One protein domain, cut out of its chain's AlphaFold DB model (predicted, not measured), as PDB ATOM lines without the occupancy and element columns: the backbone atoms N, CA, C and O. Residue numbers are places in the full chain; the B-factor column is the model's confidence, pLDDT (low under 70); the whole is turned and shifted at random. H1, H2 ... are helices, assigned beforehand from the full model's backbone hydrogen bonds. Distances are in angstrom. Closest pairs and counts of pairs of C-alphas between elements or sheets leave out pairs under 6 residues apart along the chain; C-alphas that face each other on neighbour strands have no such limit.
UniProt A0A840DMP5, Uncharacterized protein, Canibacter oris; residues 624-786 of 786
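AT A GLANCE: This is residues 624 to 786 of the 786 residues of an uncharacterized protein of Canibacter oris (UniProt A0A840DMP5). This is a rod-shaped bundle of four helices running up and down, each against the one before; H1 and H2 make a long hairpin, and the shorter H3 and H4 pack on H1. The printed part has 163 residues, four named helices in order H1 to H4, and no named strand: all helix. It is loose, with a radius of gyration of the C-alphas of 20.3 A, and spans 71 by 28 by 26 A.

HOW THE PARTS SIT: Start at H1, residues 625 to 662; it touches H2, residues 666 to 711, opposite ways, closest at C-alphas 660 and 666, 5.4 A. Residues 632 to 644 of H1 touch H3, residues 717 to 745, closest at C-alphas 640 and 739, 5.2 A, at a steep tilt of 45 degrees. H4, residues 754 to 776, touches H1, closest at C-alphas 647 and 756, 4.4 A. Every O i to N i+4 pair is within hydrogen-bond range in H1, H3 and H4; in H2, 40 of 42.

IN THESE COORDINATES: Find C-alpha 625 at (7.987, 10.209, -22.469); H1 runs 55.7 A. H2 runs 64.8 A, H3 41.7 A, and H4 32.9 A to C-alpha 776 at (25.684, 23.907, -24.237).

THE WHOLE: The printed part has no cut; pLDDT is under 70 at, among others, residues 655 to 680.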
ATOM      1  N   SER A 624       7.271  10.554 -27.223       67.88
ATOM      2  CA  SER A 624       6.734   9.803 -26.085       67.88
ATOM      3  C   SER A 624       7.708   9.840 -24.900       67.88
ATOM      4  O   SER A 624       8.911   9.607 -25.038       67.88
ATOM      5  N   ARG A 625       7.184  10.141 -23.705       72.44
ATOM      6  CA  ARG A 625       7.987  10.209 -22.469       72.44
ATOM      7  C   ARG A 625       8.720   8.889 -22.193       72.44
ATOM      8  O   ARG A 625       9.847   8.920 -21.721       72.44
ATOM      9  N   ARG A 626       8.117   7.754 -22.574       72.81
ATOM     10  CA  ARG A 626       8.689   6.405 -22.424       72.81
ATOM     11  C   ARG A 626       9.965   6.204 -23.241       72.81
ATOM     12  O   ARG A 626      10.917   5.637 -22.726       72.81
ATOM     13  N   LYS A 627      10.017   6.696 -24.485       71.75
ATOM     14  CA  LYS A 627      11.206   6.544 -25.343       71.75
ATOM     15  C   LYS A 627      12.374   7.410 -24.873       71.75
ATOM     16  O   LYS A 627      13.511   6.961 -24.904       71.75
ATOM     17  N   ILE A 628      12.080   8.628 -24.418       75.44
ATOM     18  CA  ILE A 628      13.080   9.516 -23.812       75.44
ATOM     19  C   ILE A 628      13.622   8.873 -22.539       75.44
ATOM     20  O   ILE A 628      14.829   8.724 -22.415       75.44
ATOM     21  N   PHE A 629      12.740   8.408 -21.650       77.06
ATOM     22  CA  PHE A 629      13.145   7.702 -20.437       77.06
ATOM     23  C   PHE A 629      14.005   6.469 -20.745       77.06
ATOM     24  O   PHE A 629      15.060   6.311 -20.150       77.06
ATOM     25  N   PHE A 630      13.620   5.651 -21.729       77.44
ATOM     26  CA  PHE A 630      14.416   4.497 -22.155       77.44
ATOM     27  C   PHE A 630      15.809   4.889 -22.668       77.44
ATOM     28  O   PHE A 630      16.785   4.278 -22.258       77.44
ATOM     29  N   LEU A 631      15.922   5.909 -23.529       76.94
ATOM     30  CA  LEU A 631      17.221   6.375 -24.031       76.94
ATOM     31  C   LEU A 631      18.093   6.962 -22.917       76.94
ATOM     32  O   LEU A 631      19.296   6.727 -22.911       76.94
ATOM     33  N   LEU A 632      17.484   7.678 -21.966       77.69
ATOM     34  CA  LEU A 632      18.161   8.175 -20.771       77.69
ATOM     35  C   LEU A 632      18.708   7.024 -19.919       77.69
ATOM     36  O   LEU A 632      19.881   7.054 -19.567       77.69
ATOM     37  N   VAL A 633      17.876   6.018 -19.624       78.31
ATOM     38  CA  VAL A 633      18.265   4.833 -18.843       78.31
ATOM     39  C   VAL A 633      19.353   4.041 -19.565       78.31
ATOM     40  O   VAL A 633      20.344   3.661 -18.946       78.31
ATOM     41  N   LEU A 634      19.202   3.833 -20.875       77.75
ATOM     42  CA  LEU A 634      20.179   3.134 -21.704       77.75
ATOM     43  C   LEU A 634      21.521   3.867 -21.710       77.75
ATOM     44  O   LEU A 634      22.554   3.234 -21.537       77.75
ATOM     45  N   GLU A 635      21.518   5.190 -21.869       79.25
ATOM     46  CA  GLU A 635      22.740   5.993 -21.821       79.25
ATOM     47  C   GLU A 635      23.429   5.888 -20.457       79.25
ATOM     48  O   GLU A 635      24.627   5.617 -20.407       79.25
ATOM     49  N   THR A 636      22.684   6.041 -19.356       78.06
ATOM     50  CA  THR A 636      23.250   5.918 -18.003       78.06
ATOM     51  C   THR A 636      23.790   4.516 -17.730       78.06
ATOM     52  O   THR A 636      24.857   4.385 -17.137       78.06
ATOM     53  N   ALA A 637      23.103   3.472 -18.204       76.81
ATOM     54  CA  ALA A 637      23.530   2.088 -18.032       76.81
ATOM     55  C   ALA A 637      24.792   1.777 -18.850       76.81
ATOM     56  O   ALA A 637      25.742   1.221 -18.309       76.81
ATOM     57  N   VAL A 638      24.836   2.186 -20.124       78.25
ATOM     58  CA  VAL A 638      26.007   1.996 -20.998       78.25
ATOM     59  C   VAL A 638      27.231   2.708 -20.423       78.25
ATOM     60  O   VAL A 638      28.308   2.122 -20.400       78.25
ATOM     61  N   CYS A 639      27.074   3.925 -19.897       76.88
ATOM     62  CA  CYS A 639      28.192   4.666 -19.308       76.88
ATOM     63  C   CYS A 639      28.686   4.030 -18.005       76.88
ATOM     64  O   CYS A 639      29.893   3.898 -17.817       76.88
ATOM     65  N   ALA A 640      27.772   3.596 -17.130       75.75
ATOM     66  CA  ALA A 640      28.137   2.909 -15.893       75.75
ATOM     67  C   ALA A 640      28.887   1.598 -16.175       75.75
ATOM     68  O   ALA A 640      29.944   1.353 -15.599       75.75
ATOM     69  N   VAL A 641      28.386   0.790 -17.114       77.75
ATOM     70  CA  VAL A 641      29.020  -0.472 -17.520       77.75
ATOM     71  C   VAL A 641      30.372  -0.224 -18.191       77.75
ATOM     72  O   VAL A 641      31.347  -0.880 -17.840       77.75
ATOM     73  N   ALA A 642      30.473   0.747 -19.104       76.94
ATOM     74  CA  ALA A 642      31.732   1.079 -19.771       76.94
ATOM     75  C   ALA A 642      32.808   1.558 -18.784       76.94
ATOM     76  O   ALA A 642      33.961   1.150 -18.902       76.94
ATOM     77  N   ALA A 643      32.432   2.373 -17.792       76.56
ATOM     78  CA  ALA A 643      33.351   2.841 -16.758       76.56
ATOM     79  C   ALA A 643      33.872   1.683 -15.891       76.56
ATOM     80  O   ALA A 643      35.074   1.598 -15.651       76.56
ATOM     81  N   VAL A 644      32.994   0.764 -15.473       75.19
ATOM     82  CA  VAL A 644      33.383  -0.426 -14.694       75.19
ATOM     83  C   VAL A 644      34.286  -1.353 -15.512       75.19
ATOM     84  O   VAL A 644      35.316  -1.793 -15.009       75.19
ATOM     85  N   ILE A 645      33.966  -1.599 -16.787       74.50
ATOM     86  CA  ILE A 645      34.811  -2.415 -17.674       74.50
ATOM     87  C   ILE A 645      36.187  -1.766 -17.865       74.50
ATOM     88  O   ILE A 645      37.199  -2.450 -17.745       74.50
ATOM     89  N   ALA A 646      36.252  -0.454 -18.109       75.44
ATOM     90  CA  ALA A 646      37.523   0.258 -18.243       75.44
ATOM     91  C   ALA A 646      38.383   0.157 -16.969       75.44
ATOM     92  O   ALA A 646      39.595  -0.027 -17.061       75.44
ATOM     93  N   ALA A 647      37.757   0.211 -15.791       74.44
ATOM     94  CA  ALA A 647      38.427   0.046 -14.502       74.44
ATOM     95  C   ALA A 647      39.040  -1.349 -14.329       74.44
ATOM     96  O   ALA A 647      40.213  -1.468 -13.974       74.44
ATOM     97  N   ILE A 648      38.260  -2.390 -14.645       71.25
ATOM     98  CA  ILE A 648      38.703  -3.789 -14.602       71.25
ATOM     99  C   ILE A 648      39.887  -3.996 -15.552       71.25
ATOM    100  O   ILE A 648      40.876  -4.624 -15.180       71.25
ATOM    101  N   LEU A 649      39.828  -3.429 -16.759       72.00
ATOM    102  CA  LEU A 649      40.917  -3.538 -17.733       72.00
ATOM    103  C   LEU A 649      42.187  -2.816 -17.289       72.00
ATOM    104  O   LEU A 649      43.277  -3.341 -17.497       72.00
ATOM    105  N   ALA A 650      42.063  -1.649 -16.655       72.88
ATOM    106  CA  ALA A 650      43.211  -0.931 -16.107       72.88
ATOM    107  C   ALA A 650      43.899  -1.730 -14.987       72.88
ATOM    108  O   ALA A 650      45.128  -1.821 -14.961       72.88
ATOM    109  N   GLN A 651      43.118  -2.354 -14.102       75.06
ATOM    110  CA  GLN A 651      43.648  -3.225 -13.051       75.06
ATOM    111  C   GLN A 651      44.322  -4.473 -13.637       75.06
ATOM    112  O   GLN A 651      45.428  -4.823 -13.230       75.06
ATOM    113  N   LEU A 652      43.707  -5.101 -14.644       69.38
ATOM    114  CA  LEU A 652      44.263  -6.275 -15.320       69.38
ATOM    115  C   LEU A 652      45.567  -5.940 -16.064       69.38
ATOM    116  O   LEU A 652      46.523  -6.705 -15.989       69.38
ATOM    117  N   ALA A 653      45.648  -4.770 -16.705       68.00
ATOM    118  CA  ALA A 653      46.867  -4.277 -17.348       68.00
ATOM    119  C   ALA A 653      47.999  -4.006 -16.341       68.00
ATOM    120  O   ALA A 653      49.157  -4.321 -16.611       68.00
ATOM    121  N   ARG A 654      47.679  -3.462 -15.160       72.88
ATOM    122  CA  ARG A 654      48.663  -3.250 -14.088       72.88
ATOM    123  C   ARG A 654      49.149  -4.566 -13.487       72.88
ATOM    124  O   ARG A 654      50.348  -4.723 -13.270       72.88
ATOM    125  N   TRP A 655      48.235  -5.500 -13.232       69.25
ATOM    126  CA  TRP A 655      48.581  -6.839 -12.761       69.25
ATOM    127  C   TRP A 655      49.500  -7.545 -13.764       69.25
ATOM    128  O   TRP A 655      50.561  -8.024 -13.378       69.25
ATOM    129  N   LEU A 656      49.170  -7.487 -15.059       63.59
ATOM    130  CA  LEU A 656      50.012  -7.977 -16.155       63.59
ATOM    131  C   LEU A 656      51.420  -7.378 -16.131       63.59
ATOM    132  O   LEU A 656      52.397  -8.113 -16.244       63.59
ATOM    133  N   TRP A 657      51.529  -6.058 -15.966       64.88
ATOM    134  CA  TRP A 657      52.824  -5.386 -15.875       64.88
ATOM    135  C   TRP A 657      53.639  -5.884 -14.673       64.88
ATOM    136  O   TRP A 657      54.835  -6.136 -14.791       64.88
ATOM    137  N   SER A 658      52.987  -6.073 -13.523       64.06
ATOM    138  CA  SER A 658      53.625  -6.576 -12.303       64.06
ATOM    139  C   SER A 658      54.083  -8.032 -12.431       64.06
ATOM    140  O   SER A 658      55.187  -8.363 -12.005       64.06
ATOM    141  N   VAL A 659      53.256  -8.903 -13.018       58.00
ATOM    142  CA  VAL A 659      53.580 -10.324 -13.228       58.00
ATOM    143  C   VAL A 659      54.669 -10.477 -14.288       58.00
ATOM    144  O   VAL A 659      55.624 -11.215 -14.081       58.00
ATOM    145  N   GLY A 660      54.585  -9.727 -15.389       53.12
ATOM    146  CA  GLY A 660      55.597  -9.745 -16.446       53.12
ATOM    147  C   GLY A 660      56.967  -9.232 -15.994       53.12
ATOM    148  O   GLY A 660      57.982  -9.682 -16.513       53.12
ATOM    149  N   ALA A 661      57.013  -8.333 -15.006       55.62
ATOM    150  CA  ALA A 661      58.262  -7.864 -14.408       55.62
ATOM    151  C   ALA A 661      58.876  -8.854 -13.400       55.62
ATOM    152  O   ALA A 661      60.053  -8.724 -13.075       55.62
ATOM    153  N   THR A 662      58.097  -9.813 -12.886       49.97
ATOM    154  CA  THR A 662      58.517 -10.720 -11.801       49.97
ATOM    155  C   THR A 662      58.661 -12.179 -12.229       49.97
ATOM    156  O   THR A 662      59.382 -12.922 -11.569       49.97
ATOM    157  N   MET A 663      58.036 -12.605 -13.330       50.59
ATOM    158  CA  MET A 663      58.106 -13.983 -13.821       50.59
ATOM    159  C   MET A 663      58.733 -14.075 -15.218       50.59
ATOM    160  O   MET A 663      58.338 -13.365 -16.140       50.59
ATOM    161  N   SER A 664      59.640 -15.040 -15.412       48.47
ATOM    162  CA  SER A 664      60.213 -15.416 -16.720       48.47
ATOM    163  C   SER A 664      59.196 -16.070 -17.680       48.47
ATOM    164  O   SER A 664      59.511 -16.353 -18.832       48.47
ATOM    165  N   LEU A 665      57.948 -16.259 -17.235       53.03
ATOM    166  CA  LEU A 665      56.828 -16.906 -17.938       53.03
ATOM    167  C   LEU A 665      56.089 -16.011 -18.961       53.03
ATOM    168  O   LEU A 665      54.966 -16.331 -19.366       53.03
ATOM    169  N   SER A 666      56.687 -14.892 -19.388       54.44
ATOM    170  CA  SER A 666      55.967 -13.793 -20.053       54.44
ATOM    171  C   SER A 666      55.177 -14.213 -21.303       54.44
ATOM    172  O   SER A 666      54.055 -13.747 -21.486       54.44
ATOM    173  N   ASN A 667      55.680 -15.151 -22.115       58.56
ATOM    174  CA  ASN A 667      55.046 -15.521 -23.386       58.56
ATOM    175  C   ASN A 667      53.748 -16.331 -23.241       58.56
ATOM    176  O   ASN A 667      52.794 -16.066 -23.972       58.56
ATOM    177  N   ALA A 668      53.675 -17.286 -22.309       57.97
ATOM    178  CA  ALA A 668      52.470 -18.108 -22.130       57.97
ATOM    179  C   ALA A 668      51.315 -17.276 -21.551       57.97
ATOM    180  O   ALA A 668      50.178 -17.344 -22.021       57.97
ATOM    181  N   VAL A 669      51.637 -16.412 -20.584       60.69
ATOM    182  CA  VAL A 669      50.686 -15.472 -19.981       60.69
ATOM    183  C   VAL A 669      50.196 -14.453 -21.019       60.69
ATOM    184  O   VAL A 669      48.995 -14.189 -21.102       60.69
ATOM    185  N   LEU A 670      51.091 -13.935 -21.870       62.94
ATOM    186  CA  LEU A 670      50.733 -13.039 -22.977       62.94
ATOM    187  C   LEU A 670      49.804 -13.706 -23.998       62.94
ATOM    188  O   LEU A 670      48.804 -13.102 -24.387       62.94
ATOM    189  N   GLN A 671      50.097 -14.941 -24.417       64.56
ATOM    190  CA  GLN A 671      49.272 -15.664 -25.391       64.56
ATOM    191  C   GLN A 671      47.874 -15.985 -24.849       64.56
ATOM    192  O   GLN A 671      46.894 -15.818 -25.577       64.56
ATOM    193  N   ALA A 672      47.759 -16.370 -23.574       64.94
ATOM    194  CA  ALA A 672      46.466 -16.641 -22.944       64.94
ATOM    195  C   ALA A 672      45.595 -15.376 -22.807       64.94
ATOM    196  O   ALA A 672      44.369 -15.453 -22.895       64.94
ATOM    197  N   LEU A 673      46.205 -14.200 -22.626       66.19
ATOM    198  CA  LEU A 673      45.492 -12.947 -22.337       66.19
ATOM    199  C   LEU A 673      45.263 -12.046 -23.561       66.19
ATOM    200  O   LEU A 673      44.405 -11.160 -23.512       66.19
ATOM    201  N   LEU A 674      45.952 -12.282 -24.680       66.25
ATOM    202  CA  LEU A 674      45.740 -11.544 -25.933       66.25
ATOM    203  C   LEU A 674      44.266 -11.557 -26.410       66.25
ATOM    204  O   LEU A 674      43.746 -10.492 -26.762       66.25
ATOM    205  N   PRO A 675      43.542 -12.699 -26.379       68.25
ATOM    206  CA  PRO A 675      42.128 -12.741 -26.755       68.25
ATOM    207  C   PRO A 675      41.247 -11.895 -25.828       68.25
ATOM    208  O   PRO A 675      40.345 -11.200 -26.302       68.25
ATOM    209  N   VAL A 676      41.545 -11.896 -24.522       68.25
ATOM    210  CA  VAL A 676      40.838 -11.086 -23.518       68.25
ATOM    211  C   VAL A 676      40.989  -9.600 -23.843       68.25
ATOM    212  O   VAL A 676      39.992  -8.881 -23.887       68.25
ATOM    213  N   ALA A 677      42.210  -9.142 -24.138       66.94
ATOM    214  CA  ALA A 677      42.485  -7.746 -24.483       66.94
ATOM    215  C   ALA A 677      41.781  -7.304 -25.781       66.94
ATOM    216  O   ALA A 677      41.231  -6.196 -25.856       66.94
ATOM    217  N   PHE A 678      41.749  -8.171 -26.797       69.69
ATOM    218  CA  PHE A 678      41.064  -7.887 -28.059       69.69
ATOM    219  C   PHE A 678      39.541  -7.798 -27.873       69.69
ATOM    220  O   PHE A 678      38.911  -6.839 -28.329       69.69
ATOM    221  N   LEU A 679      38.941  -8.749 -27.145       69.94
ATOM    222  CA  LEU A 679      37.507  -8.746 -26.836       69.94
ATOM    223  C   LEU A 679      37.110  -7.548 -25.978       69.94
ATOM    224  O   LEU A 679      36.102  -6.899 -26.252       69.94
ATOM    225  N   ALA A 680      37.922  -7.221 -24.979       69.06
ATOM    226  CA  ALA A 680      37.730  -6.062 -24.128       69.06
ATOM    227  C   ALA A 680      37.710  -4.757 -24.932       69.06
ATOM    228  O   ALA A 680      36.798  -3.943 -24.773       69.06
ATOM    229  N   SER A 681      38.667  -4.597 -25.850       71.50
ATOM    230  CA  SER A 681      38.719  -3.463 -26.778       71.50
ATOM    231  C   SER A 681      37.471  -3.414 -27.663       71.50
ATOM    232  O   SER A 681      36.864  -2.354 -27.822       71.50
ATOM    233  N   GLY A 682      37.023  -4.567 -28.172       74.25
ATOM    234  CA  GLY A 682      35.787  -4.691 -28.947       74.25
ATOM    235  C   GLY A 682      34.534  -4.273 -28.170       74.25
ATOM    236  O   GLY A 682      33.719  -3.504 -28.686       74.25
ATOM    237  N   VAL A 683      34.393  -4.716 -26.915       75.06
ATOM    238  CA  VAL A 683      33.294  -4.304 -26.025       75.06
ATOM    239  C   VAL A 683      33.339  -2.796 -25.786       75.06
ATOM    240  O   VAL A 683      32.305  -2.134 -25.874       75.06
ATOM    241  N   LEU A 684      34.521  -2.229 -25.549       72.81
ATOM    242  CA  LEU A 684      34.699  -0.798 -25.299       72.81
ATOM    243  C   LEU A 684      34.326   0.038 -26.537       72.81
ATOM    244  O   LEU A 684      33.546   0.986 -26.427       72.81
ATOM    245  N   CYS A 685      34.772  -0.366 -27.732       75.31
ATOM    246  CA  CYS A 685      34.363   0.245 -29.001       75.31
ATOM    247  C   CYS A 685      32.847   0.165 -29.225       75.31
ATOM    248  O   CYS A 685      32.232   1.145 -29.652       75.31
ATOM    249  N   LEU A 686      32.229  -0.978 -28.918       77.31
ATOM    250  CA  LEU A 686      30.787  -1.156 -29.059       77.31
ATOM    251  C   LEU A 686      30.001  -0.272 -28.079       77.31
ATOM    252  O   LEU A 686      29.016   0.353 -28.477       77.31
ATOM    253  N   MET A 687      30.449  -0.166 -26.826       75.50
ATOM    254  CA  MET A 687      29.832   0.713 -25.829       75.50
ATOM    255  C   MET A 687      29.961   2.187 -26.228       75.50
ATOM    256  O   MET A 687      28.971   2.916 -26.178       75.50
ATOM    257  N   LEU A 688      31.127   2.609 -26.730       76.62
ATOM    258  CA  LEU A 688      31.315   3.947 -27.301       76.62
ATOM    259  C   LEU A 688      30.376   4.192 -28.492       76.62
ATOM    260  O   LEU A 688      29.749   5.248 -28.576       76.62
ATOM    261  N   GLY A 689      30.219   3.210 -29.382       76.38
ATOM    262  CA  GLY A 689      29.282   3.279 -30.505       76.38
ATOM    263  C   GLY A 689      27.826   3.442 -30.052       76.38
ATOM    264  O   GLY A 689      27.118   4.324 -30.545       76.38
ATOM    265  N   LEU A 690      27.391   2.649 -29.067       75.81
ATOM    266  CA  LEU A 690      26.066   2.760 -28.445       75.81
ATOM    267  C   LEU A 690      25.858   4.123 -27.777       75.81
ATOM    268  O   LEU A 690      24.782   4.713 -27.902       75.81
ATOM    269  N   GLN A 691      26.885   4.645 -27.111       77.94
ATOM    270  CA  GLN A 691      26.847   5.945 -26.452       77.94
ATOM    271  C   GLN A 691      26.735   7.090 -27.463       77.94
ATOM    272  O   GLN A 691      25.882   7.965 -27.300       77.94
ATOM    273  N   LEU A 692      27.521   7.066 -28.545       77.94
ATOM    274  CA  LEU A 692      27.421   8.039 -29.638       77.94
ATOM    275  C   LEU A 692      26.041   7.990 -30.303       77.94
ATOM    276  O   LEU A 692      25.414   9.033 -30.497       77.94
ATOM    277  N   PHE A 693      25.532   6.790 -30.587       76.50
ATOM    278  CA  PHE A 693      24.209   6.597 -31.177       76.50
ATOM    279  C   PHE A 693      23.081   7.096 -30.260       76.50
ATOM    280  O   PHE A 693      22.181   7.815 -30.710       76.50
ATOM    281  N   SER A 694      23.117   6.743 -28.971       77.69
ATOM    282  CA  SER A 694      22.124   7.197 -27.990       77.69
ATOM    283  C   SER A 694      22.146   8.722 -27.863       77.69
ATOM    284  O   SER A 694      21.102   9.368 -27.967       77.69
ATOM    285  N   ASN A 695      23.344   9.309 -27.764       77.94
ATOM    286  CA  ASN A 695      23.550  10.752 -27.672       77.94
ATOM    287  C   ASN A 695      22.986  11.494 -28.894       77.94
ATOM    288  O   ASN A 695      22.222  12.448 -28.738       77.94
ATOM    289  N   GLN A 696      23.291  11.030 -30.111       80.06
ATOM    290  CA  GLN A 696      22.777  11.637 -31.343       80.06
ATOM    291  C   GLN A 696      21.242  11.621 -31.397       80.06
ATOM    292  O   GLN A 696      20.620  12.656 -31.653       80.06
ATOM    293  N   ASN A 697      20.618  10.476 -31.105       75.88
ATOM    294  CA  ASN A 697      19.159  10.353 -31.130       75.88
ATOM    295  C   ASN A 697      18.486  11.178 -30.028       75.88
ATOM    296  O   ASN A 697      17.484  11.852 -30.281       75.88
ATOM    297  N   LEU A 698      19.029  11.147 -28.807       78.00
ATOM    298  CA  LEU A 698      18.502  11.930 -27.694       78.00
ATOM    299  C   LEU A 698      18.605  13.428 -27.994       78.00
ATOM    300  O   LEU A 698      17.641  14.161 -27.772       78.00
ATOM    301  N   ARG A 699      19.727  13.877 -28.567       78.94
ATOM    302  CA  ARG A 699      19.932  15.271 -28.971       78.94
ATOM    303  C   ARG A 699      18.895  15.727 -29.993       78.94
ATOM    304  O   ARG A 699      18.311  16.789 -29.805       78.94
ATOM    305  N   GLN A 700      18.626  14.932 -31.031       79.62
ATOM    306  CA  GLN A 700      17.594  15.257 -32.025       79.62
ATOM    307  C   GLN A 700      16.206  15.400 -31.383       79.62
ATOM    308  O   GLN A 700      15.479  16.351 -31.671       79.62
ATOM    309  N   ILE A 701      15.845  14.492 -30.469       77.81
ATOM    310  CA  ILE A 701      14.552  14.530 -29.770       77.81
ATOM    311  C   ILE A 701      14.458  15.748 -28.838       77.81
ATOM    312  O   ILE A 701      13.426  16.423 -28.800       77.81
ATOM    313  N   LEU A 702      15.524  16.040 -28.088       79.38
ATOM    314  CA  LEU A 702      15.581  17.192 -27.190       79.38
ATOM    315  C   LEU A 702      15.506  18.504 -27.967       79.38
ATOM    316  O   LEU A 702      14.733  19.372 -27.578       79.38
ATOM    317  N   PHE A 703      16.220  18.621 -29.087       81.25
ATOM    318  CA  PHE A 703      16.164  19.798 -29.952       81.25
ATOM    319  C   PHE A 703      14.739  20.072 -30.453       81.25
ATOM    320  O   PHE A 703      14.239  21.186 -30.308       81.25
ATOM    321  N   LEU A 704      14.036  19.044 -30.947       79.31
ATOM    322  CA  LEU A 704      12.639  19.172 -31.384       79.31
ATOM    323  C   LEU A 704      11.706  19.610 -30.244       79.31
ATOM    324  O   LEU A 704      10.822  20.439 -30.458       79.31
ATOM    325  N   ARG A 705      11.910  19.096 -29.023       78.38
ATOM    326  CA  ARG A 705      11.134  19.519 -27.846       78.38
ATOM    327  C   ARG A 705      11.436  20.950 -27.430       78.38
ATOM    328  O   ARG A 705      10.499  21.694 -27.173       78.38
ATOM    329  N   VAL A 706      12.710  21.325 -27.348       80.69
ATOM    330  CA  VAL A 706      13.136  22.688 -26.997       80.69
ATOM    331  C   VAL A 706      12.536  23.681 -27.987       80.69
ATOM    332  O   VAL A 706      11.898  24.642 -27.567       80.69
ATOM    333  N   ARG A 707      12.633  23.383 -29.288       78.94
ATOM    334  CA  ARG A 707      12.015  24.174 -30.354       78.94
ATOM    335  C   ARG A 707      10.498  24.280 -30.187       78.94
ATOM    336  O   ARG A 707       9.952  25.368 -30.327       78.94
ATOM    337  N   PHE A 708       9.818  23.185 -29.839       79.56
ATOM    338  CA  PHE A 708       8.376  23.203 -29.591       79.56
ATOM    339  C   PHE A 708       7.991  24.076 -28.383       79.56
ATOM    340  O   PHE A 708       7.109  24.925 -28.491       79.56
ATOM    341  N   PHE A 709       8.671  23.900 -27.245       79.19
ATOM    342  CA  PHE A 709       8.421  24.681 -26.028       79.19
ATOM    343  C   PHE A 709       8.712  26.173 -26.209       79.19
ATOM    344  O   PHE A 709       8.011  27.003 -25.633       79.19
ATOM    345  N   TYR A 710       9.722  26.504 -27.013       78.94
ATOM    346  CA  TYR A 710      10.080  27.882 -27.317       78.94
ATOM    347  C   TYR A 710       9.099  28.520 -28.313       78.94
ATOM    348  O   TYR A 710       8.438  29.493 -27.963       78.94
ATOM    349  N   MET A 711       8.928  27.943 -29.513       77.31
ATOM    350  CA  MET A 711       8.138  28.567 -30.588       77.31
ATOM    351  C   MET A 711       6.621  28.502 -30.369       77.31
ATOM    352  O   MET A 711       5.919  29.427 -30.756       77.31
ATOM    353  N   TYR A 712       6.097  27.427 -29.766       76.06
ATOM    354  CA  TYR A 712       4.644  27.209 -29.674       76.06
ATOM    355  C   TYR A 712       4.066  27.422 -28.273       76.06
ATOM    356  O   TYR A 712       2.866  27.642 -28.143       76.06
ATOM    357  N   LEU A 713       4.888  27.345 -27.221       81.88
ATOM    358  CA  LEU A 713       4.444  27.521 -25.829       81.88
ATOM    359  C   LEU A 713       5.009  28.785 -25.162       81.88
ATOM    360  O   LEU A 713       4.695  29.030 -23.998       81.88
ATOM    361  N   GLY A 714       5.843  29.565 -25.862       79.12
ATOM    362  CA  GLY A 714       6.370  30.847 -25.380       79.12
ATOM    363  C   GLY A 714       7.206  30.751 -24.100       79.12
ATOM    364  O   GLY A 714       7.315  31.727 -23.359       79.12
ATOM    365  N   GLN A 715       7.770  29.580 -23.782       84.38
ATOM    366  CA  GLN A 715       8.564  29.419 -22.564       84.38
ATOM    367  C   GLN A 715       9.920  30.110 -22.705       84.38
ATOM    368  O   GLN A 715      10.616  29.953 -23.708       84.38
ATOM    369  N   SER A 716      10.330  30.837 -21.662       83.31
ATOM    370  CA  SER A 716      11.633  31.501 -21.652       83.31
ATOM    371  C   SER A 716      12.775  30.482 -21.705       83.31
ATOM    372  O   SER A 716      12.737  29.431 -21.054       83.31
ATOM    373  N   VAL A 717      13.840  30.826 -22.435       78.25
ATOM    374  CA  VAL A 717      15.065  30.013 -22.554       78.25
ATOM    375  C   VAL A 717      15.592  29.598 -21.180       78.25
ATOM    376  O   VAL A 717      15.987  28.450 -20.984       78.25
ATOM    377  N   ARG A 718      15.547  30.510 -20.199       81.31
ATOM    378  CA  ARG A 718      16.006  30.253 -18.829       81.31
ATOM    379  C   ARG A 718      15.233  29.107 -18.168       81.31
ATOM    380  O   ARG A 718      15.848  28.269 -17.518       81.31
ATOM    381  N   SER A 719      13.915  29.038 -18.365       82.69
ATOM    382  CA  SER A 719      13.074  27.959 -17.824       82.69
ATOM    383  C   SER A 719      13.390  26.606 -18.473       82.69
ATOM    384  O   SER A 719      13.483  25.585 -17.788       82.69
ATOM    385  N   ILE A 720      13.622  26.601 -19.790       80.25
ATOM    386  CA  ILE A 720      13.963  25.390 -20.547       80.25
ATOM    387  C   ILE A 720      15.349  24.866 -20.141       80.25
ATOM    388  O   ILE A 720      15.493  23.676 -19.852       80.25
ATOM    389  N   MET A 721      16.347  25.749 -20.044       80.00
ATOM    390  CA  MET A 721      17.707  25.388 -19.627       80.00
ATOM    391  C   MET A 721      17.744  24.870 -18.187       80.00
ATOM    392  O   MET A 721      18.398  23.864 -17.932       80.00
ATOM    393  N   LEU A 722      16.990  25.484 -17.264       83.81
ATOM    394  CA  LEU A 722      16.890  25.009 -15.880       83.81
ATOM    395  C   LEU A 722      16.344  23.572 -15.820       83.81
ATOM    396  O   LEU A 722      16.896  22.729 -15.118       83.81
ATOM    397  N   ARG A 723      15.296  23.262 -16.596       83.31
ATOM    398  CA  ARG A 723      14.724  21.905 -16.654       83.31
ATOM    399  C   ARG A 723      15.700  20.881 -17.230       83.31
ATOM    400  O   ARG A 723      15.765  19.767 -16.718       83.31
ATOM    401  N   LEU A 724      16.454  21.239 -18.271       82.06
ATOM    402  CA  LEU A 724      17.479  20.359 -18.844       82.06
ATOM    403  C   LEU A 724      18.623  20.102 -17.856       82.06
ATOM    404  O   LEU A 724      19.090  18.970 -17.754       82.06
ATOM    405  N   LEU A 725      19.021  21.124 -17.098       82.62
ATOM    406  CA  LEU A 725      20.059  21.014 -16.075       82.62
ATOM    407  C   LEU A 725      19.608  20.091 -14.934       82.62
ATOM    408  O   LEU A 725      20.356  19.200 -14.551       82.62
ATOM    409  N   VAL A 726      18.353  20.202 -14.475       84.19
ATOM    410  CA  VAL A 726      17.776  19.276 -13.479       84.19
ATOM    411  C   VAL A 726      17.777  17.829 -13.983       84.19
ATOM    412  O   VAL A 726      18.165  16.929 -13.243       84.19
ATOM    413  N   VAL A 727      17.386  17.588 -15.240       82.12
ATOM    414  CA  VAL A 727      17.404  16.234 -15.825       82.12
ATOM    415  C   VAL A 727      18.827  15.673 -15.886       82.12
ATOM    416  O   VAL A 727      19.029  14.516 -15.526       82.12
ATOM    417  N   ALA A 728      19.814  16.483 -16.277       80.81
ATOM    418  CA  ALA A 728      21.211  16.055 -16.291       80.81
ATOM    419  C   ALA A 728      21.757  15.780 -14.883       80.81
ATOM    420  O   ALA A 728      22.449  14.785 -14.695       80.81
ATOM    421  N   SER A 729      21.391  16.579 -13.877       82.00
ATOM    422  CA  SER A 729      21.754  16.305 -12.481       82.00
ATOM    423  C   SER A 729      21.179  14.979 -11.983       82.00
ATOM    424  O   SER A 729      21.894  14.195 -11.364       82.00
ATOM    425  N   VAL A 730      19.917  14.679 -12.307       83.81
ATOM    426  CA  VAL A 730      19.299  13.384 -11.973       83.81
ATOM    427  C   VAL A 730      20.000  12.232 -12.697       83.81
ATOM    428  O   VAL A 730      20.231  11.190 -12.089       83.81
ATOM    429  N   GLN A 731      20.392  12.413 -13.963       80.69
ATOM    430  CA  GLN A 731      21.185  11.415 -14.688       80.69
ATOM    431  C   GLN A 731      22.542  11.171 -14.034       80.69
ATOM    432  O   GLN A 731      22.927  10.014 -13.892       80.69
ATOM    433  N   MET A 732      23.246  12.231 -13.628       82.94
ATOM    434  CA  MET A 732      24.538  12.106 -12.952       82.94
ATOM    435  C   MET A 732      24.415  11.285 -11.670       82.94
ATOM    436  O   MET A 732      25.176  10.341 -11.478       82.94
ATOM    437  N   ILE A 733      23.411  11.584 -10.841       85.25
ATOM    438  CA  ILE A 733      23.146  10.834  -9.607       85.25
ATOM    439  C   ILE A 733      22.806   9.373  -9.926       85.25
ATOM    440  O   ILE A 733      23.380   8.469  -9.327       85.25
ATOM    441  N   ALA A 734      21.919   9.126 -10.896       81.31
ATOM    442  CA  ALA A 734      21.520   7.772 -11.274       81.31
ATOM    443  C   ALA A 734      22.697   6.936 -11.807       81.31
ATOM    444  O   ALA A 734      22.816   5.765 -11.457       81.31
ATOM    445  N   ALA A 735      23.588   7.531 -12.605       79.00
ATOM    446  CA  ALA A 735      24.788   6.860 -13.092       79.00
ATOM    447  C   ALA A 735      25.770   6.553 -11.954       79.00
ATOM    448  O   ALA A 735      26.276   5.438 -11.882       79.00
ATOM    449  N   SER A 736      25.988   7.490 -11.025       83.75
ATOM    450  CA  SER A 736      26.831   7.247  -9.848       83.75
ATOM    451  C   SER A 736      26.274   6.128  -8.963       83.75
ATOM    452  O   SER A 736      27.029   5.266  -8.520       83.75
ATOM    453  N   VAL A 737      24.951   6.085  -8.757       85.31
ATOM    454  CA  VAL A 737      24.281   4.997  -8.025       85.31
ATOM    455  C   VAL A 737      24.409   3.669  -8.772       85.31
ATOM    456  O   VAL A 737      24.680   2.651  -8.145       85.31
ATOM    457  N   ALA A 738      24.266   3.664 -10.100       79.88
ATOM    458  CA  ALA A 738      24.431   2.456 -10.908       79.88
ATOM    459  C   ALA A 738      25.870   1.917 -10.856       79.88
ATOM    460  O   ALA A 738      26.054   0.713 -10.702       79.88
ATOM    461  N   ILE A 739      26.879   2.794 -10.924       82.38
ATOM    462  CA  ILE A 739      28.293   2.424 -10.755       82.38
ATOM    463  C   ILE A 739      28.516   1.843  -9.355       82.38
ATOM    464  O   ILE A 739      29.085   0.763  -9.232       82.38
ATOM    465  N   ALA A 740      28.022   2.505  -8.304       82.12
ATOM    466  CA  ALA A 740      28.156   2.018  -6.932       82.12
ATOM    467  C   ALA A 740      27.469   0.656  -6.724       82.12
ATOM    468  O   ALA A 740      28.044  -0.232  -6.100       82.12
ATOM    469  N   ALA A 741      26.271   0.464  -7.282       79.94
ATOM    470  CA  ALA A 741      25.544  -0.802  -7.223       79.94
ATOM    471  C   ALA A 741      26.279  -1.927  -7.971       79.94
ATOM    472  O   ALA A 741      26.351  -3.044  -7.464       79.94
ATOM    473  N   LEU A 742      26.861  -1.631  -9.139       78.00
ATOM    474  CA  LEU A 742      27.699  -2.571  -9.890       78.00
ATOM    475  C   LEU A 742      28.950  -2.968  -9.100       78.00
ATOM    476  O   LEU A 742      29.249  -4.152  -8.994       78.00
ATOM    477  N   LEU A 743      29.647  -2.001  -8.504       78.38
ATOM    478  CA  LEU A 743      30.825  -2.268  -7.674       78.38
ATOM    479  C   LEU A 743      30.474  -3.082  -6.421       78.38
ATOM    480  O   LEU A 743      31.217  -3.985  -6.054       78.38
ATOM    481  N   LEU A 744      29.324  -2.813  -5.795       79.56
ATOM    482  CA  LEU A 744      28.816  -3.600  -4.670       79.56
ATOM    483  C   LEU A 744      28.480  -5.037  -5.076       79.56
ATOM    484  O   LEU A 744      28.862  -5.967  -4.371       79.56
ATOM    485  N   ALA A 745      27.811  -5.227  -6.216       72.06
ATOM    486  CA  ALA A 745      27.515  -6.556  -6.750       72.06
ATOM    487  C   ALA A 745      28.796  -7.342  -7.077       72.06
ATOM    488  O   ALA A 745      28.831  -8.563  -6.938       72.06
ATOM    489  N   LEU A 746      29.860  -6.637  -7.465       74.19
ATOM    490  CA  LEU A 746      31.165  -7.211  -7.778       74.19
ATOM    491  C   LEU A 746      32.105  -7.304  -6.569       74.19
ATOM    492  O   LEU A 746      33.208  -7.806  -6.729       74.19
ATOM    493  N   LYS A 747      31.706  -6.889  -5.360       75.06
ATOM    494  CA  LYS A 747      32.607  -6.768  -4.195       75.06
ATOM    495  C   LYS A 747      33.366  -8.056  -3.846       75.06
ATOM    496  O   LYS A 747      34.496  -7.987  -3.375       75.06
ATOM    497  N   HIS A 748      32.757  -9.221  -4.062       67.12
ATOM    498  CA  HIS A 748      33.404 -10.515  -3.810       67.12
ATOM    499  C   HIS A 748      34.439 -10.905  -4.873       67.12
ATOM    500  O   HIS A 748      35.309 -11.718  -4.597       67.12
ATOM    501  N   TRP A 749      34.358 -10.309  -6.061       59.50
ATOM    502  CA  TRP A 749      35.193 -10.627  -7.222       59.50
ATOM    503  C   TRP A 749      36.170  -9.502  -7.579       59.50
ATOM    504  O   TRP A 749      37.113  -9.715  -8.332       59.50
ATOM    505  N   TYR A 750      35.931  -8.293  -7.070       67.56
ATOM    506  CA  TYR A 750      36.622  -7.079  -7.466       67.56
ATOM    507  C   TYR A 750      36.946  -6.219  -6.244       67.56
ATOM    508  O   TYR A 750      36.057  -5.644  -5.609       67.56
ATOM    509  N   GLN A 751      38.240  -6.106  -5.947       78.06
ATOM    510  CA  GLN A 751      38.769  -5.134  -4.997       78.06
ATOM    511  C   GLN A 751      39.450  -4.007  -5.782       78.06
ATOM    512  O   GLN A 751      40.486  -4.252  -6.408       78.06
ATOM    513  N   PRO A 752      38.871  -2.791  -5.799       73.88
ATOM    514  CA  PRO A 752      39.414  -1.694  -6.584       73.88
ATOM    515  C   PRO A 752      40.776  -1.253  -6.044       73.88
ATOM    516  O   PRO A 752      40.895  -0.857  -4.885       73.88
ATOM    517  N   ASP A 753      41.789  -1.265  -6.907       79.88
ATOM    518  CA  ASP A 753      43.082  -0.635  -6.639       79.88
ATOM    519  C   ASP A 753      43.061   0.871  -6.979       79.88
ATOM    520  O   ASP A 753      42.118   1.384  -7.597       79.88
ATOM    521  N   ALA A 754      44.112   1.607  -6.603       80.44
ATOM    522  CA  ALA A 754      44.197   3.049  -6.859       80.44
ATOM    523  C   ALA A 754      44.067   3.403  -8.356       80.44
ATOM    524  O   ALA A 754      43.435   4.396  -8.714       80.44
ATOM    525  N   THR A 755      44.621   2.578  -9.245       76.31
ATOM    526  CA  THR A 755      44.570   2.766 -10.706       76.31
ATOM    527  C   THR A 755      43.162   2.624 -11.270       76.31
ATOM    528  O   THR A 755      42.737   3.413 -12.119       76.31
ATOM    529  N   SER A 756      42.412   1.654 -10.772       75.88
ATOM    530  CA  SER A 756      41.045   1.390 -11.185       75.88
ATOM    531  C   SER A 756      40.089   2.498 -10.731       75.88
ATOM    532  O   SER A 756      39.239   2.933 -11.508       75.88
ATOM    533  N   LEU A 757      40.293   3.048  -9.526       81.38
ATOM    534  CA  LEU A 757      39.531   4.191  -9.012       81.38
ATOM    535  C   LEU A 757      39.793   5.464  -9.824       81.38
ATOM    536  O   LEU A 757      38.849   6.181 -10.160       81.38
ATOM    537  N   VAL A 758      41.053   5.723 -10.191       82.50
ATOM    538  CA  VAL A 758      41.407   6.847 -11.074       82.50
ATOM    539  C   VAL A 758      40.749   6.683 -12.443       82.50
ATOM    540  O   VAL A 758      40.156   7.630 -12.957       82.50
ATOM    541  N   THR A 759      40.776   5.476 -13.013       79.75
ATOM    542  CA  THR A 759      40.156   5.193 -14.317       79.75
ATOM    543  C   THR A 759      38.638   5.394 -14.275       79.75
ATOM    544  O   THR A 759      38.083   6.065 -15.147       79.75
ATOM    545  N   LEU A 760      37.967   4.912 -13.219       83.44
ATOM    546  CA  LEU A 760      36.540   5.165 -12.977       83.44
ATOM    547  C   LEU A 760      36.229   6.660 -12.910       83.44
ATOM    548  O   LEU A 760      35.287   7.120 -13.558       83.44
ATOM    549  N   ALA A 761      37.025   7.417 -12.150       82.19
ATOM    550  CA  ALA A 761      36.842   8.855 -11.993       82.19
ATOM    551  C   ALA A 761      37.002   9.599 -13.328       82.19
ATOM    552  O   ALA A 761      36.181  10.460 -13.650       82.19
ATOM    553  N   VAL A 762      38.000   9.230 -14.140       82.94
ATOM    554  CA  VAL A 762      38.225   9.807 -15.475       82.94
ATOM    555  C   VAL A 762      37.057   9.501 -16.414       82.94
ATOM    556  O   VAL A 762      36.542  10.416 -17.060       82.94
ATOM    557  N   CYS A 763      36.590   8.248 -16.469       79.38
ATOM    558  CA  CYS A 763      35.448   7.858 -17.304       79.38
ATOM    559  C   CYS A 763      34.160   8.586 -16.892       79.38
ATOM    560  O   CYS A 763      33.428   9.086 -17.750       79.38
ATOM    561  N   TRP A 764      33.902   8.689 -15.586       84.38
ATOM    562  CA  TRP A 764      32.757   9.425 -15.054       84.38
ATOM    563  C   TRP A 764      32.837  10.914 -15.410       84.38
ATOM    564  O   TRP A 764      31.878  11.478 -15.938       84.38
ATOM    565  N   PHE A 765      34.000  11.541 -15.212       83.25
ATOM    566  CA  PHE A 765      34.210  12.954 -15.520       83.25
ATOM    567  C   PHE A 765      34.069  13.258 -17.019       83.25
ATOM    568  O   PHE A 765      33.400  14.221 -17.400       83.25
ATOM    569  N   ALA A 766      34.627  12.409 -17.887       80.12
ATOM    570  CA  ALA A 766      34.488  12.534 -19.338       80.12
ATOM    571  C   ALA A 766      33.017  12.466 -19.783       80.12
ATOM    572  O   ALA A 766      32.582  13.230 -20.651       80.12
ATOM    573  N   TRP A 767      32.220  11.597 -19.157       82.62
ATOM    574  CA  TRP A 767      30.789  11.515 -19.427       82.62
ATOM    575  C   TRP A 767      30.019  12.756 -18.944       82.62
ATOM    576  O   TRP A 767      29.185  13.288 -19.683       82.62
ATOM    577  N   VAL A 768      30.340  13.283 -17.758       82.50
ATOM    578  CA  VAL A 768      29.770  14.548 -17.259       82.50
ATOM    579  C   VAL A 768      30.073  15.702 -18.221       82.50
ATOM    580  O   VAL A 768      29.174  16.470 -18.574       82.50
ATOM    581  N   LEU A 769      31.304  15.788 -18.735       81.94
ATOM    582  CA  LEU A 769      31.673  16.773 -19.755       81.94
ATOM    583  C   LEU A 769      30.855  16.613 -21.043       81.94
ATOM    584  O   LEU A 769      30.420  17.613 -21.619       81.94
ATOM    585  N   MET A 770      30.585  15.380 -21.486       81.25
ATOM    586  CA  MET A 770      29.705  15.131 -22.635       81.25
ATOM    587  C   MET A 770      28.270  15.622 -22.394       81.25
ATOM    588  O   MET A 770      27.677  16.213 -23.303       81.25
ATOM    589  N   LEU A 771      27.712  15.415 -21.195       82.00
ATOM    590  CA  LEU A 771      26.384  15.921 -20.819       82.00
ATOM    591  C   LEU A 771      26.338  17.455 -20.827       82.00
ATOM    592  O   LEU A 771      25.416  18.045 -21.397       82.00
ATOM    593  N   ILE A 772      27.355  18.105 -20.254       81.69
ATOM    594  CA  ILE A 772      27.473  19.570 -20.234       81.69
ATOM    595  C   ILE A 772      27.587  20.114 -21.662       81.69
ATOM    596  O   ILE A 772      26.859  21.039 -22.037       81.69
ATOM    597  N   ASN A 773      28.442  19.506 -22.490       81.56
ATOM    598  CA  ASN A 773      28.608  19.888 -23.889       81.56
ATOM    599  C   ASN A 773      27.281  19.762 -24.658       81.56
ATOM    600  O   ASN A 773      26.883  20.697 -25.354       81.56
ATOM    601  N   ARG A 774      26.534  18.664 -24.463       82.38
ATOM    602  CA  ARG A 774      25.205  18.464 -25.069       82.38
ATOM    603  C   ARG A 774      24.243  19.603 -24.734       82.38
ATOM    604  O   ARG A 774      23.580  20.107 -25.637       82.38
ATOM    605  N   ILE A 775      24.171  20.013 -23.468       81.94
ATOM    606  CA  ILE A 775      23.308  21.122 -23.031       81.94
ATOM    607  C   ILE A 775      23.783  22.449 -23.638       81.94
ATOM    608  O   ILE A 775      22.968  23.245 -24.100       81.94
ATOM    609  N   SER A 776      25.097  22.676 -23.692       79.00
ATOM    610  CA  SER A 776      25.684  23.907 -24.237       79.00
ATOM    611  C   SER A 776      25.412  24.096 -25.734       79.00
ATOM    612  O   SER A 776      25.237  25.226 -26.190       79.00
ATOM    613  N   GLN A 777      25.306  22.998 -26.487       77.44
ATOM    614  CA  GLN A 777      25.013  23.010 -27.921       77.44
ATOM    615  C   GLN A 777      23.517  23.183 -28.242       77.44
ATOM    616  O   GLN A 777      23.155  23.260 -29.410       77.44
ATOM    617  N   LEU A 778      22.644  23.260 -27.231       74.75
ATOM    618  CA  LEU A 778      21.219  23.587 -27.385       74.75
ATOM    619  C   LEU A 778      20.947  25.101 -27.226       74.75
ATOM    620  O   LEU A 778      19.807  25.498 -26.985       74.75
ATOM    621  N   LYS A 779      21.984  25.952 -27.325       69.69
ATOM    622  CA  LYS A 779      21.879  27.406 -27.125       69.69
ATOM    623  C   LYS A 779      20.977  28.100 -28.171       69.69
ATOM    624  O   LYS A 779      20.980  27.714 -29.339       69.69
ATOM    625  N   PRO A 780      20.280  29.190 -27.786       56.75
ATOM    626  CA  PRO A 780      19.266  29.855 -28.618       56.75
ATOM    627  C   PRO A 780      19.783  30.546 -29.876       56.75
ATOM    628  O   PRO A 780      19.017  30.720 -30.810       56.75
ATOM    629  N   GLN A 781      21.068  30.900 -29.940       61.38
ATOM    630  CA  GLN A 781      21.637  31.572 -31.117       61.38
ATOM    631  C   GLN A 781      21.503  30.733 -32.404       61.38
ATOM    632  O   GLN A 781      21.468  31.290 -33.491       61.38
ATOM    633  N   GLN A 782      21.362  29.406 -32.285       57.41
ATOM    634  CA  GLN A 782      21.039  28.518 -33.411       57.41
ATOM    635  C   GLN A 782      19.530  28.324 -33.645       57.41
ATOM    636  O   GLN A 782      19.142  27.820 -34.694       57.41
ATOM    637  N   LEU A 783      18.680  28.686 -32.680       56.41
ATOM    638  CA  LEU A 783      17.217  28.639 -32.788       56.41
ATOM    639  C   LEU A 783      16.636  29.924 -33.396       56.41
ATOM    640  O   LEU A 783      15.549  29.860 -33.945       56.41
ATOM    641  N   GLU A 784      17.340  31.056 -33.301       55.88
ATOM    642  CA  GLU A 784      16.945  32.335 -33.923       55.88
ATOM    643  C   GLU A 784      17.373  32.453 -35.401       55.88
ATOM    644  O   GLU A 784      16.838  33.281 -36.129       55.88
ATOM    645  N   GLN A 785      18.324  31.628 -35.862       53.12
ATOM    646  CA  GLN A 785      18.811  31.613 -37.252       53.12
ATOM    647  C   GLN A 785      17.994  30.713 -38.211       53.12
ATOM    648  O   GLN A 785      18.293  30.688 -39.405       53.12
ATOM    649  N   TYR A 786      16.990  29.981 -37.716       44.47
ATOM    650  CA  TYR A 786      16.136  29.029 -38.453       44.47
ATOM    651  C   TYR A 786      14.659  29.304 -38.191       44.47
ATOM    652  O   TYR A 786      13.834  28.966 -39.074       44.47
TER     653      TYR A 786